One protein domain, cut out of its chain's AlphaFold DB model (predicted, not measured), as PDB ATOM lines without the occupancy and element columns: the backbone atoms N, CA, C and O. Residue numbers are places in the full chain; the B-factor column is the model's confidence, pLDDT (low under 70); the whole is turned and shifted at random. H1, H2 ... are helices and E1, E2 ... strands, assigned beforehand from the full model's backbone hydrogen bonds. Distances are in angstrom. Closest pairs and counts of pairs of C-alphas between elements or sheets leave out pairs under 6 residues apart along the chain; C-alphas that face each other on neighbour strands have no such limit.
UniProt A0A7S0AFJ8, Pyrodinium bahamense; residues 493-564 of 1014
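This is residues 493 to 564 of the 1014 residues of a protein of Pyrodinium bahamense (UniProt A0A7S0AFJ8). This domain has little regular structure: mostly loops, with a small antiparallel meander, E1 E2 E3, each strand the neighbour of the one before, and two short, separate helices. The 72 printed residues run H1 H2 E1 E2 E3, class mixed, with 24 in named elements. The whole is compact, radius of gyration of the C-alphas 12.2 A, but elongated, spanning 39 by 23 by 20 A.

H1, residues 493 to 498, begins at C-alpha (-25.095, 31.200, 108.602). H2 is residues 508 to 514, 10.3 A long. E1 is 529 to 531, E2 546 to 549, and E3 555 to 558, ending at (-27.328, 15.182, 104.869).

H1 and H2 are apart; in both, every O i to N i+4 pair is within hydrogen-bond range. H2 is only just not on the sheet, with 4 pairs of C-alphas within 10 A. Hairpin E1 and E2 has N 530 and O 547 at 2.9 A; hairpin E2 and E3, N 548 and O 556 at 2.8 A.

The printed part has no cut. Links H2 to E1 and E1 to E2 are long. Residues 517 to 518 and 541 are under pLDDT 70.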
ATOM      1  N   ALA A 493     -23.908  30.677 107.933       87.81
ATOM      2  CA  ALA A 493     -25.095  31.200 108.602       87.81
ATOM      3  C   ALA A 493     -26.148  31.706 107.605       87.81
ATOM      4  O   ALA A 493     -27.320  31.342 107.721       87.81
ATOM      5  N   HIS A 494     -25.742  32.477 106.594       87.88
ATOM      6  CA  HIS A 494     -26.618  32.951 105.527       87.88
ATOM      7  C   HIS A 494     -27.215  31.795 104.717       87.88
ATOM      8  O   HIS A 494     -28.412  31.801 104.417       87.88
ATOM      9  N   PHE A 495     -26.416  30.767 104.409       89.94
ATOM     10  CA  PHE A 495     -26.905  29.562 103.737       89.94
ATOM     11  C   PHE A 495     -28.024  28.878 104.540       89.94
ATOM     12  O   PHE A 495     -29.084  28.584 103.985       89.94
ATOM     13  N   LEU A 496     -27.824  28.685 105.849       88.69
ATOM     14  CA  LEU A 496     -28.830  28.070 106.720       88.69
ATOM     15  C   LEU A 496     -30.094  28.931 106.868       88.69
ATOM     16  O   LEU A 496     -31.191  28.386 106.876       88.69
ATOM     17  N   GLN A 497     -29.966  30.261 106.928       86.44
ATOM     18  CA  GLN A 497     -31.120  31.175 106.980       86.44
ATOM     19  C   GLN A 497     -31.927  31.187 105.677       86.44
ATOM     20  O   GLN A 497     -33.152  31.284 105.696       86.44
ATOM     21  N   THR A 498     -31.248  31.079 104.534       86.81
ATOM     22  CA  THR A 498     -31.907  31.031 103.221       86.81
ATOM     23  C   THR A 498     -32.680  29.719 103.033       86.81
ATOM     24  O   THR A 498     -33.670  29.678 102.305       86.81
ATOM     25  N   ARG A 499     -32.260  28.646 103.717       83.75
ATOM     26  CA  ARG A 499     -32.863  27.303 103.699       83.75
ATOM     27  C   ARG A 499     -33.648  27.001 104.981       83.75
ATOM     28  O   ARG A 499     -33.393  26.015 105.673       83.75
ATOM     29  N   ASN A 500     -34.627  27.853 105.295       79.50
ATOM     30  CA  ASN A 500     -35.495  27.679 106.469       79.50
ATOM     31  C   ASN A 500     -36.329  26.383 106.451       79.50
ATOM     32  O   ASN A 500     -36.824  25.979 107.497       79.50
ATOM     33  N   ASP A 501     -36.459  25.723 105.301       81.88
ATOM     34  CA  ASP A 501     -37.104  24.417 105.139       81.88
ATOM     35  C   ASP A 501     -36.367  23.274 105.854       81.88
ATOM     36  O   ASP A 501     -36.972  22.254 106.175       81.88
ATOM     37  N   LEU A 502     -35.069  23.437 106.134       83.56
ATOM     38  CA  LEU A 502     -34.248  22.410 106.778       83.56
ATOM     39  C   LEU A 502     -34.265  22.488 108.311       83.56
ATOM     40  O   LEU A 502     -33.862  21.531 108.968       83.56
ATOM     41  N   HIS A 503     -34.708  23.613 108.888       87.81
ATOM     42  CA  HIS A 503     -34.734  23.859 110.337       87.81
ATOM     43  C   HIS A 503     -33.399  23.568 111.052       87.81
ATOM     44  O   HIS A 503     -33.374  23.077 112.182       87.81
ATOM     45  N   PHE A 504     -32.270  23.884 110.412       90.56
ATOM     46  CA  PHE A 504     -30.933  23.722 110.991       90.56
ATOM     47  C   PHE A 504     -30.504  24.940 111.820       90.56
ATOM     48  O   PHE A 504     -30.892  26.082 111.558       90.56
ATOM     49  N   ALA A 505     -29.666  24.688 112.821       88.62
ATOM     50  CA  ALA A 505     -29.071  25.665 113.719       88.62
ATOM     51  C   ALA A 505     -27.560  25.411 113.853       88.62
ATOM     52  O   ALA A 505     -27.113  24.273 114.010       88.62
ATOM     53  N   LEU A 506     -26.762  26.478 113.805       88.06
ATOM     54  CA  LEU A 506     -25.321  26.409 114.060       88.06
ATOM     55  C   LEU A 506     -25.048  26.184 115.552       88.06
ATOM     56  O   LEU A 506     -25.652  26.838 116.400       88.06
ATOM     57  N   LEU A 507     -24.106  25.293 115.870       85.44
ATOM     58  CA  LEU A 507     -23.594  25.147 117.233       85.44
ATOM     59  C   LEU A 507     -22.533  26.223 117.486       85.44
ATOM     60  O   LEU A 507     -21.716  26.487 116.602       85.44
ATOM     61  N   ASN A 508     -22.472  26.782 118.696       81.44
ATOM     62  CA  ASN A 508     -21.452  27.782 119.045       81.44
ATOM     63  C   ASN A 508     -20.024  27.287 118.759       81.44
ATOM     64  O   ASN A 508     -19.251  27.989 118.112       81.44
ATOM     65  N   ASP A 509     -19.723  26.033 119.104       79.50
ATOM     66  CA  ASP A 509     -18.417  25.406 118.858       79.50
ATOM     67  C   ASP A 509     -18.052  25.356 117.361       79.50
ATOM     68  O   ASP A 509     -16.882  25.408 116.982       79.50
ATOM     69  N   THR A 510     -19.054  25.250 116.482       78.88
ATOM     70  CA  THR A 510     -18.835  25.234 115.026       78.88
ATOM     71  C   THR A 510     -18.566  26.623 114.467       78.88
ATOM     72  O   THR A 510     -17.806  26.744 113.510       78.88
ATOM     73  N   VAL A 511     -19.132  27.667 115.077       79.00
ATOM     74  CA  VAL A 511     -18.859  29.054 114.687       79.00
ATOM     75  C   VAL A 511     -17.405  29.383 115.000       79.00
ATOM     76  O   VAL A 511     -16.677  29.774 114.095       79.00
ATOM     77  N   GLU A 512     -16.949  29.121 116.228       77.00
ATOM     78  CA  GLU A 512     -15.562  29.387 116.638       77.00
ATOM     79  C   GLU A 512     -14.537  28.616 115.797       77.00
ATOM     80  O   GLU A 512     -13.496  29.150 115.422       77.00
ATOM     81  N   LYS A 513     -14.847  27.365 115.438       80.75
ATOM     82  CA  LYS A 513     -13.956  26.522 114.632       80.75
ATOM     83  C   LYS A 513     -13.770  27.016 113.193       80.75
ATOM     84  O   LYS A 513     -12.741  26.735 112.583       80.75
ATOM     85  N   TRP A 514     -14.769  27.687 112.623       83.44
ATOM     86  CA  TRP A 514     -14.792  28.047 111.199       83.44
ATOM     87  C   TRP A 514     -14.799  29.562 110.948       83.44
ATOM     88  O   TRP A 514     -15.024  30.000 109.817       83.44
ATOM     89  N   THR A 515     -14.537  30.376 111.971       81.06
ATOM     90  CA  THR A 515     -14.277  31.812 111.812       81.06
ATOM     91  C   THR A 515     -12.855  32.046 111.318       81.06
ATOM     92  O   THR A 515     -11.888  31.699 111.995       81.06
ATOM     93  N   MET A 516     -12.715  32.659 110.142       72.12
ATOM     94  CA  MET A 516     -11.407  33.045 109.609       72.12
ATOM     95  C   MET A 516     -11.005  34.439 110.121       72.12
ATOM     96  O   MET A 516     -11.839  35.349 110.118       72.12
ATOM     97  N   PRO A 517      -9.737  34.661 110.518       68.19
ATOM     98  CA  PRO A 517      -9.278  35.976 110.954       68.19
ATOM     99  C   PRO A 517      -9.478  37.028 109.854       68.19
ATOM    100  O   PRO A 517      -8.970  36.880 108.746       68.19
ATOM    101  N   GLY A 518     -10.205  38.104 110.165       69.38
ATOM    102  CA  GLY A 518     -10.431  39.221 109.239       69.38
ATOM    103  C   GLY A 518     -11.594  39.052 108.253       69.38
ATOM    104  O   GLY A 518     -11.823  39.960 107.458       69.38
ATOM    105  N   VAL A 519     -12.352  37.949 108.314       76.56
ATOM    106  CA  VAL A 519     -13.569  37.745 107.509       76.56
ATOM    107  C   VAL A 519     -14.765  37.571 108.443       76.56
ATOM    108  O   VAL A 519     -14.708  36.794 109.391       76.56
ATOM    109  N   ALA A 520     -15.851  38.307 108.197       78.12
ATOM    110  CA  ALA A 520     -17.082  38.151 108.969       78.12
ATOM    111  C   ALA A 520     -17.783  36.827 108.614       78.12
ATOM    112  O   ALA A 520     -17.823  36.446 107.443       78.12
ATOM    113  N   GLY A 521     -18.349  36.150 109.614       83.00
ATOM    114  CA  GLY A 521     -19.094  34.900 109.433       83.00
ATOM    115  C   GLY A 521     -18.251  33.629 109.571       83.00
ATOM    116  O   GLY A 521     -17.028  33.663 109.724       83.00
ATOM    117  N   SER A 522     -18.932  32.484 109.538       86.81
ATOM    118  CA  SER A 522     -18.318  31.152 109.581       86.81
ATOM    119  C   SER A 522     -18.311  30.534 108.185       86.81
ATOM    120  O   SER A 522     -19.366  30.437 107.554       86.81
ATOM    121  N   TRP A 523     -17.151  30.077 107.719       89.00
ATOM    122  CA  TRP A 523     -16.972  29.617 106.342       89.00
ATOM    123  C   TRP A 523     -16.440  28.197 106.307       89.00
ATOM    124  O   TRP A 523     -15.413  27.889 106.910       89.00
ATOM    125  N   LEU A 524     -17.124  27.326 105.566       89.62
ATOM    126  CA  LEU A 524     -16.705  25.939 105.455       89.62
ATOM    127  C   LEU A 524     -15.652  25.789 104.335       89.62
ATOM    128  O   LEU A 524     -15.917  26.171 103.191       89.62
ATOM    129  N   PRO A 525     -14.463  25.234 104.629       88.62
ATOM    130  CA  PRO A 525     -13.448  24.922 103.623       88.62
ATOM    131  C   PRO A 525     -13.955  23.953 102.556       88.62
ATOM    132  O   PRO A 525     -14.769  23.083 102.869       88.62
ATOM    133  N   LEU A 526     -13.402  24.017 101.339       89.19
ATOM    134  CA  LEU A 526     -13.700  23.020 100.300       89.19
ATOM    135  C   LEU A 526     -13.521  21.586 100.828       89.19
ATOM    136  O   LEU A 526     -12.505  21.270 101.453       89.19
ATOM    137  N   CYS A 527     -14.508  20.728 100.554       88.50
ATOM    138  CA  CYS A 527     -14.555  19.316 100.951       88.50
ATOM    139  C   CYS A 527     -14.553  19.055 102.467       88.50
ATOM    140  O   CYS A 527     -14.373  17.915 102.894       88.50
ATOM    141  N   ALA A 528     -14.776  20.081 103.295       88.75
ATOM    142  CA  ALA A 528     -15.015  19.908 104.724       88.75
ATOM    143  C   ALA A 528     -16.504  19.672 105.014       88.75
ATOM    144  O   ALA A 528     -17.377  20.106 104.263       88.75
ATOM    145  N   SER A 529     -16.783  19.014 106.137       90.06
ATOM    146  CA  SER A 529     -18.126  18.856 106.690       90.06
ATOM    147  C   SER A 529     -18.157  19.269 108.158       90.06
ATOM    148  O   SER A 529     -17.157  19.167 108.876       90.06
ATOM    149  N   THR A 530     -19.307  19.766 108.603       90.12
ATOM    150  CA  THR A 530     -19.564  20.105 110.001       90.12
ATOM    151  C   THR A 530     -20.959  19.634 110.409       90.12
ATOM    152  O   THR A 530     -21.895  19.746 109.609       90.12
ATOM    153  N   PRO A 531     -21.126  19.093 111.627       89.94
ATOM    154  CA  PRO A 531     -22.453  18.817 112.156       89.94
ATOM    155  C   PRO A 531     -23.190  20.132 112.436       89.94
ATOM    156  O   PRO A 531     -22.568  21.136 112.788       89.94
ATOM    157  N   VAL A 532     -24.510  20.104 112.293       90.31
ATOM    158  CA  VAL A 532     -25.424  21.185 112.676       90.31
ATOM    159  C   VAL A 532     -26.488  20.624 113.622       90.31
ATOM    160  O   VAL A 532     -26.725  19.417 113.665       90.31
ATOM    161  N   ALA A 533     -27.096  21.480 114.435       89.06
ATOM    162  CA  ALA A 533     -28.192  21.114 115.324       89.06
ATOM    163  C   ALA A 533     -29.535  21.363 114.630       89.06
ATOM    164  O   ALA A 533     -29.603  22.075 113.630       89.06
ATOM    165  N   CYS A 534     -30.615  20.812 115.178       88.94
ATOM    166  CA  CYS A 534     -31.960  21.243 114.812       88.94
ATOM    167  C   CYS A 534     -32.333  22.518 115.581       88.94
ATOM    168  O   CYS A 534     -31.917  22.711 116.726       88.94
ATOM    169  N   GLN A 535     -33.120  23.390 114.955       87.25
ATOM    170  CA  GLN A 535     -33.725  24.545 115.616       87.25
ATOM    171  C   GLN A 535     -34.643  24.094 116.759       87.25
ATOM    172  O   GLN A 535     -35.202  22.995 116.737       87.25
ATOM    173  N   MET A 536     -34.830  24.965 117.754       81.12
ATOM    174  CA  MET A 536     -35.744  24.708 118.871       81.12
ATOM    175  C   MET A 536     -37.134  24.305 118.355       81.12
ATOM    176  O   MET A 536     -37.691  24.969 117.484       81.12
ATOM    177  N   GLY A 537     -37.679  23.206 118.883       78.25
ATOM    178  CA  GLY A 537     -38.948  22.633 118.421       78.25
ATOM    179  C   GLY A 537     -38.830  21.565 117.328       78.25
ATOM    180  O   GLY A 537     -39.861  21.033 116.926       78.25
ATOM    181  N   HIS A 538     -37.615  21.219 116.886       85.31
ATOM    182  CA  HIS A 538     -37.358  20.158 115.907       85.31
ATOM    183  C   HIS A 538     -36.354  19.120 116.435       85.31
ATOM    184  O   HIS A 538     -35.518  19.426 117.287       85.31
ATOM    185  N   TYR A 539     -36.422  17.889 115.928       84.88
ATOM    186  CA  TYR A 539     -35.534  16.782 116.298       84.88
ATOM    187  C   TYR A 539     -35.122  15.957 115.067       84.88
ATOM    188  O   TYR A 539     -35.786  15.996 114.035       84.88
ATOM    189  N   PHE A 540     -34.018  15.211 115.168       85.06
ATOM    190  CA  PHE A 540     -33.551  14.293 114.123       85.06
ATOM    191  C   PHE A 540     -33.746  12.839 114.582       85.06
ATOM    192  O   PHE A 540     -33.508  12.521 115.746       85.06
ATOM    193  N   GLN A 541     -34.181  11.948 113.685       68.31
ATOM    194  CA  GLN A 541     -34.531  10.565 114.055       68.31
ATOM    195  C   GLN A 541     -33.381   9.551 113.942       68.31
ATOM    196  O   GLN A 541     -33.318   8.625 114.744       68.31
ATOM    197  N   GLN A 542     -32.493   9.683 112.947       72.56
ATOM    198  CA  GLN A 542     -31.491   8.645 112.633       72.56
ATOM    199  C   GLN A 542     -30.046   9.113 112.831       72.56
ATOM    200  O   GLN A 542     -29.295   8.499 113.584       72.56
ATOM    201  N   ALA A 543     -29.648  10.196 112.162       78.25
ATOM    202  CA  ALA A 543     -28.298  10.746 112.229       78.25
ATOM    203  C   ALA A 543     -28.362  12.263 112.396       78.25
ATOM    204  O   ALA A 543     -29.262  12.908 111.856       78.25
ATOM    205  N   ALA A 544     -27.407  12.821 113.144       83.12
ATOM    206  CA  ALA A 544     -27.296  14.264 113.305       83.12
ATOM    207  C   ALA A 544     -27.089  14.921 111.929       83.12
ATOM    208  O   ALA A 544     -26.249  14.439 111.155       83.12
ATOM    209  N   PRO A 545     -27.834  15.991 111.606       90.12
ATOM    210  CA  PRO A 545     -27.694  16.644 110.321       90.12
ATOM    211  C   PRO A 545     -26.294  17.244 110.180       90.12
ATOM    212  O   PRO A 545     -25.675  17.705 111.142       90.12
ATOM    213  N   SER A 546     -25.767  17.219 108.962       91.38
ATOM    214  CA  SER A 546     -24.453  17.781 108.660       91.38
ATOM    215  C   SER A 546     -24.472  18.527 107.339       91.38
ATOM    216  O   SER A 546     -25.154  18.131 106.392       91.38
ATOM    217  N   VAL A 547     -23.708  19.614 107.290       91.81
ATOM    218  CA  VAL A 547     -23.495  20.413 106.083       91.81
ATOM    219  C   VAL A 547     -22.056  20.216 105.634       91.81
ATOM    220  O   VAL A 547     -21.123  20.261 106.438       91.81
ATOM    221  N   SER A 548     -21.875  19.974 104.346       91.94
ATOM    222  CA  SER A 548     -20.590  19.800 103.691       91.94
ATOM    223  C   SER A 548     -20.422  20.785 102.543       91.94
ATOM    224  O   SER A 548     -21.387  21.255 101.944       91.94
ATOM    225  N   CYS A 549     -19.176  21.120 102.246       92.50
ATOM    226  CA  CYS A 549     -18.812  21.987 101.138       92.50
ATOM    227  C   CYS A 549     -18.244  21.138  99.999       92.50
ATOM    228  O   CYS A 549     -17.321  20.356 100.205       92.50
ATOM    229  N   THR A 550     -18.777  21.277  98.791       91.00
ATOM    230  CA  THR A 550     -18.299  20.544  97.609       91.00
ATOM    231  C   THR A 550     -17.008  21.147  97.053       91.00
ATOM    232  O   THR A 550     -16.681  22.299  97.325       91.00
ATOM    233  N   ALA A 551     -16.285  20.404  96.207       88.31
ATOM    234  CA  ALA A 551     -15.087  20.909  95.517       88.31
ATOM    235  C   ALA A 551     -15.367  22.074  94.542       88.31
ATOM    236  O   ALA A 551     -14.439  22.759  94.114       88.31
ATOM    237  N   LEU A 552     -16.640  22.294  94.192       88.56
ATOM    238  CA  LEU A 552     -17.088  23.408  93.357       88.56
ATOM    239  C   LEU A 552     -17.384  24.681  94.162       88.56
ATOM    240  O   LEU A 552     -17.597  25.716  93.548       88.56
ATOM    241  N   GLY A 553     -17.370  24.627  95.501       88.56
ATOM    242  CA  GLY A 553     -17.692  25.781  96.348       88.56
ATOM    243  C   GLY A 553     -19.177  25.921  96.694       88.56
ATOM    244  O   GLY A 553     -19.596  26.985  97.146       88.56
ATOM    245  N   GLN A 554     -19.960  24.847  96.535       90.94
ATOM    246  CA  GLN A 554     -21.390  24.799  96.869       90.94
ATOM    247  C   GLN A 554     -21.655  23.979  98.134       90.94
ATOM    248  O   GLN A 554     -21.035  22.927  98.320       90.94
ATOM    249  N   TYR A 555     -22.601  24.422  98.965       91.06
ATOM    250  CA  TYR A 555     -23.037  23.681 100.149       91.06
ATOM    251  C   TYR A 555     -23.972  22.521  99.782       91.06
ATOM    252  O   TYR A 555     -24.894  22.661  98.979       91.06
ATOM    253  N   THR A 556     -23.753  21.378 100.421       91.44
ATOM    254  CA  THR A 556     -24.596  20.178 100.376       91.44
ATOM    255  C   THR A 556     -24.890  19.715 101.798       91.44
ATOM    256  O   THR A 556     -24.119  20.006 102.708       91.44
ATOM    257  N   TRP A 557     -25.989  19.001 102.028       90.88
ATOM    258  CA  TRP A 557     -26.367  18.562 103.374       90.88
ATOM    259  C   TRP A 557     -26.869  17.122 103.393       90.88
ATOM    260  O   TRP A 557     -27.298  16.575 102.376       90.88
ATOM    261  N   VAL A 558     -26.802  16.516 104.576       89.00
ATOM    262  CA  VAL A 558     -27.328  15.182 104.869       89.00
ATOM    263  C   VAL A 558     -28.106  15.247 106.181       89.00
ATOM    264  O   VAL A 558     -27.605  15.801 107.158       89.00
ATOM    265  N   GLY A 559     -29.302  14.657 106.200       83.88
ATOM    266  CA  GLY A 559     -30.227  14.671 107.339       83.88
ATOM    267  C   GLY A 559     -31.344  15.709 107.195       83.88
ATOM    268  O   GLY A 559     -31.258  16.616 106.368       83.88
ATOM    269  N   THR A 560     -32.402  15.553 107.990       81.62
ATOM    270  CA  THR A 560     -33.568  16.450 108.073       81.62
ATOM    271  C   THR A 560     -33.957  16.646 109.541       81.62
ATOM    272  O   THR A 560     -33.673  15.783 110.376       81.62
ATOM    273  N   CYS A 561     -34.575  17.784 109.858       87.62
ATOM    274  CA  CYS A 561     -35.108  18.079 111.188       87.62
ATOM    275  C   CYS A 561     -36.637  18.096 111.133       87.62
ATOM    276  O   CYS A 561     -37.223  18.926 110.441       87.62
ATOM    277  N   ASP A 562     -37.272  17.198 111.883       83.75
ATOM    278  CA  ASP A 562     -38.726  17.055 111.930       83.75
ATOM    279  C   ASP A 562     -39.309  17.820 113.122       83.75
ATOM    280  O   ASP A 562     -38.696  17.893 114.191       83.75
ATOM    281  N   ALA A 563     -40.507  18.384 112.963       82.19
ATOM    282  CA  ALA A 563     -41.168  19.148 114.019       82.19
ATOM    283  C   ALA A 563     -41.634  18.254 115.182       82.19
ATOM    284  O   ALA A 563     -42.175  17.162 114.990       82.19
ATOM    285  N   ILE A 564     -41.476  18.748 116.410       83.25
ATOM    286  CA  ILE A 564     -41.979  18.104 117.627       83.25
ATOM    287  C   ILE A 564     -43.489  18.352 117.723       83.25
ATOM    288  O   ILE A 564     -43.935  19.499 117.756       83.25
TER     289      ILE A 564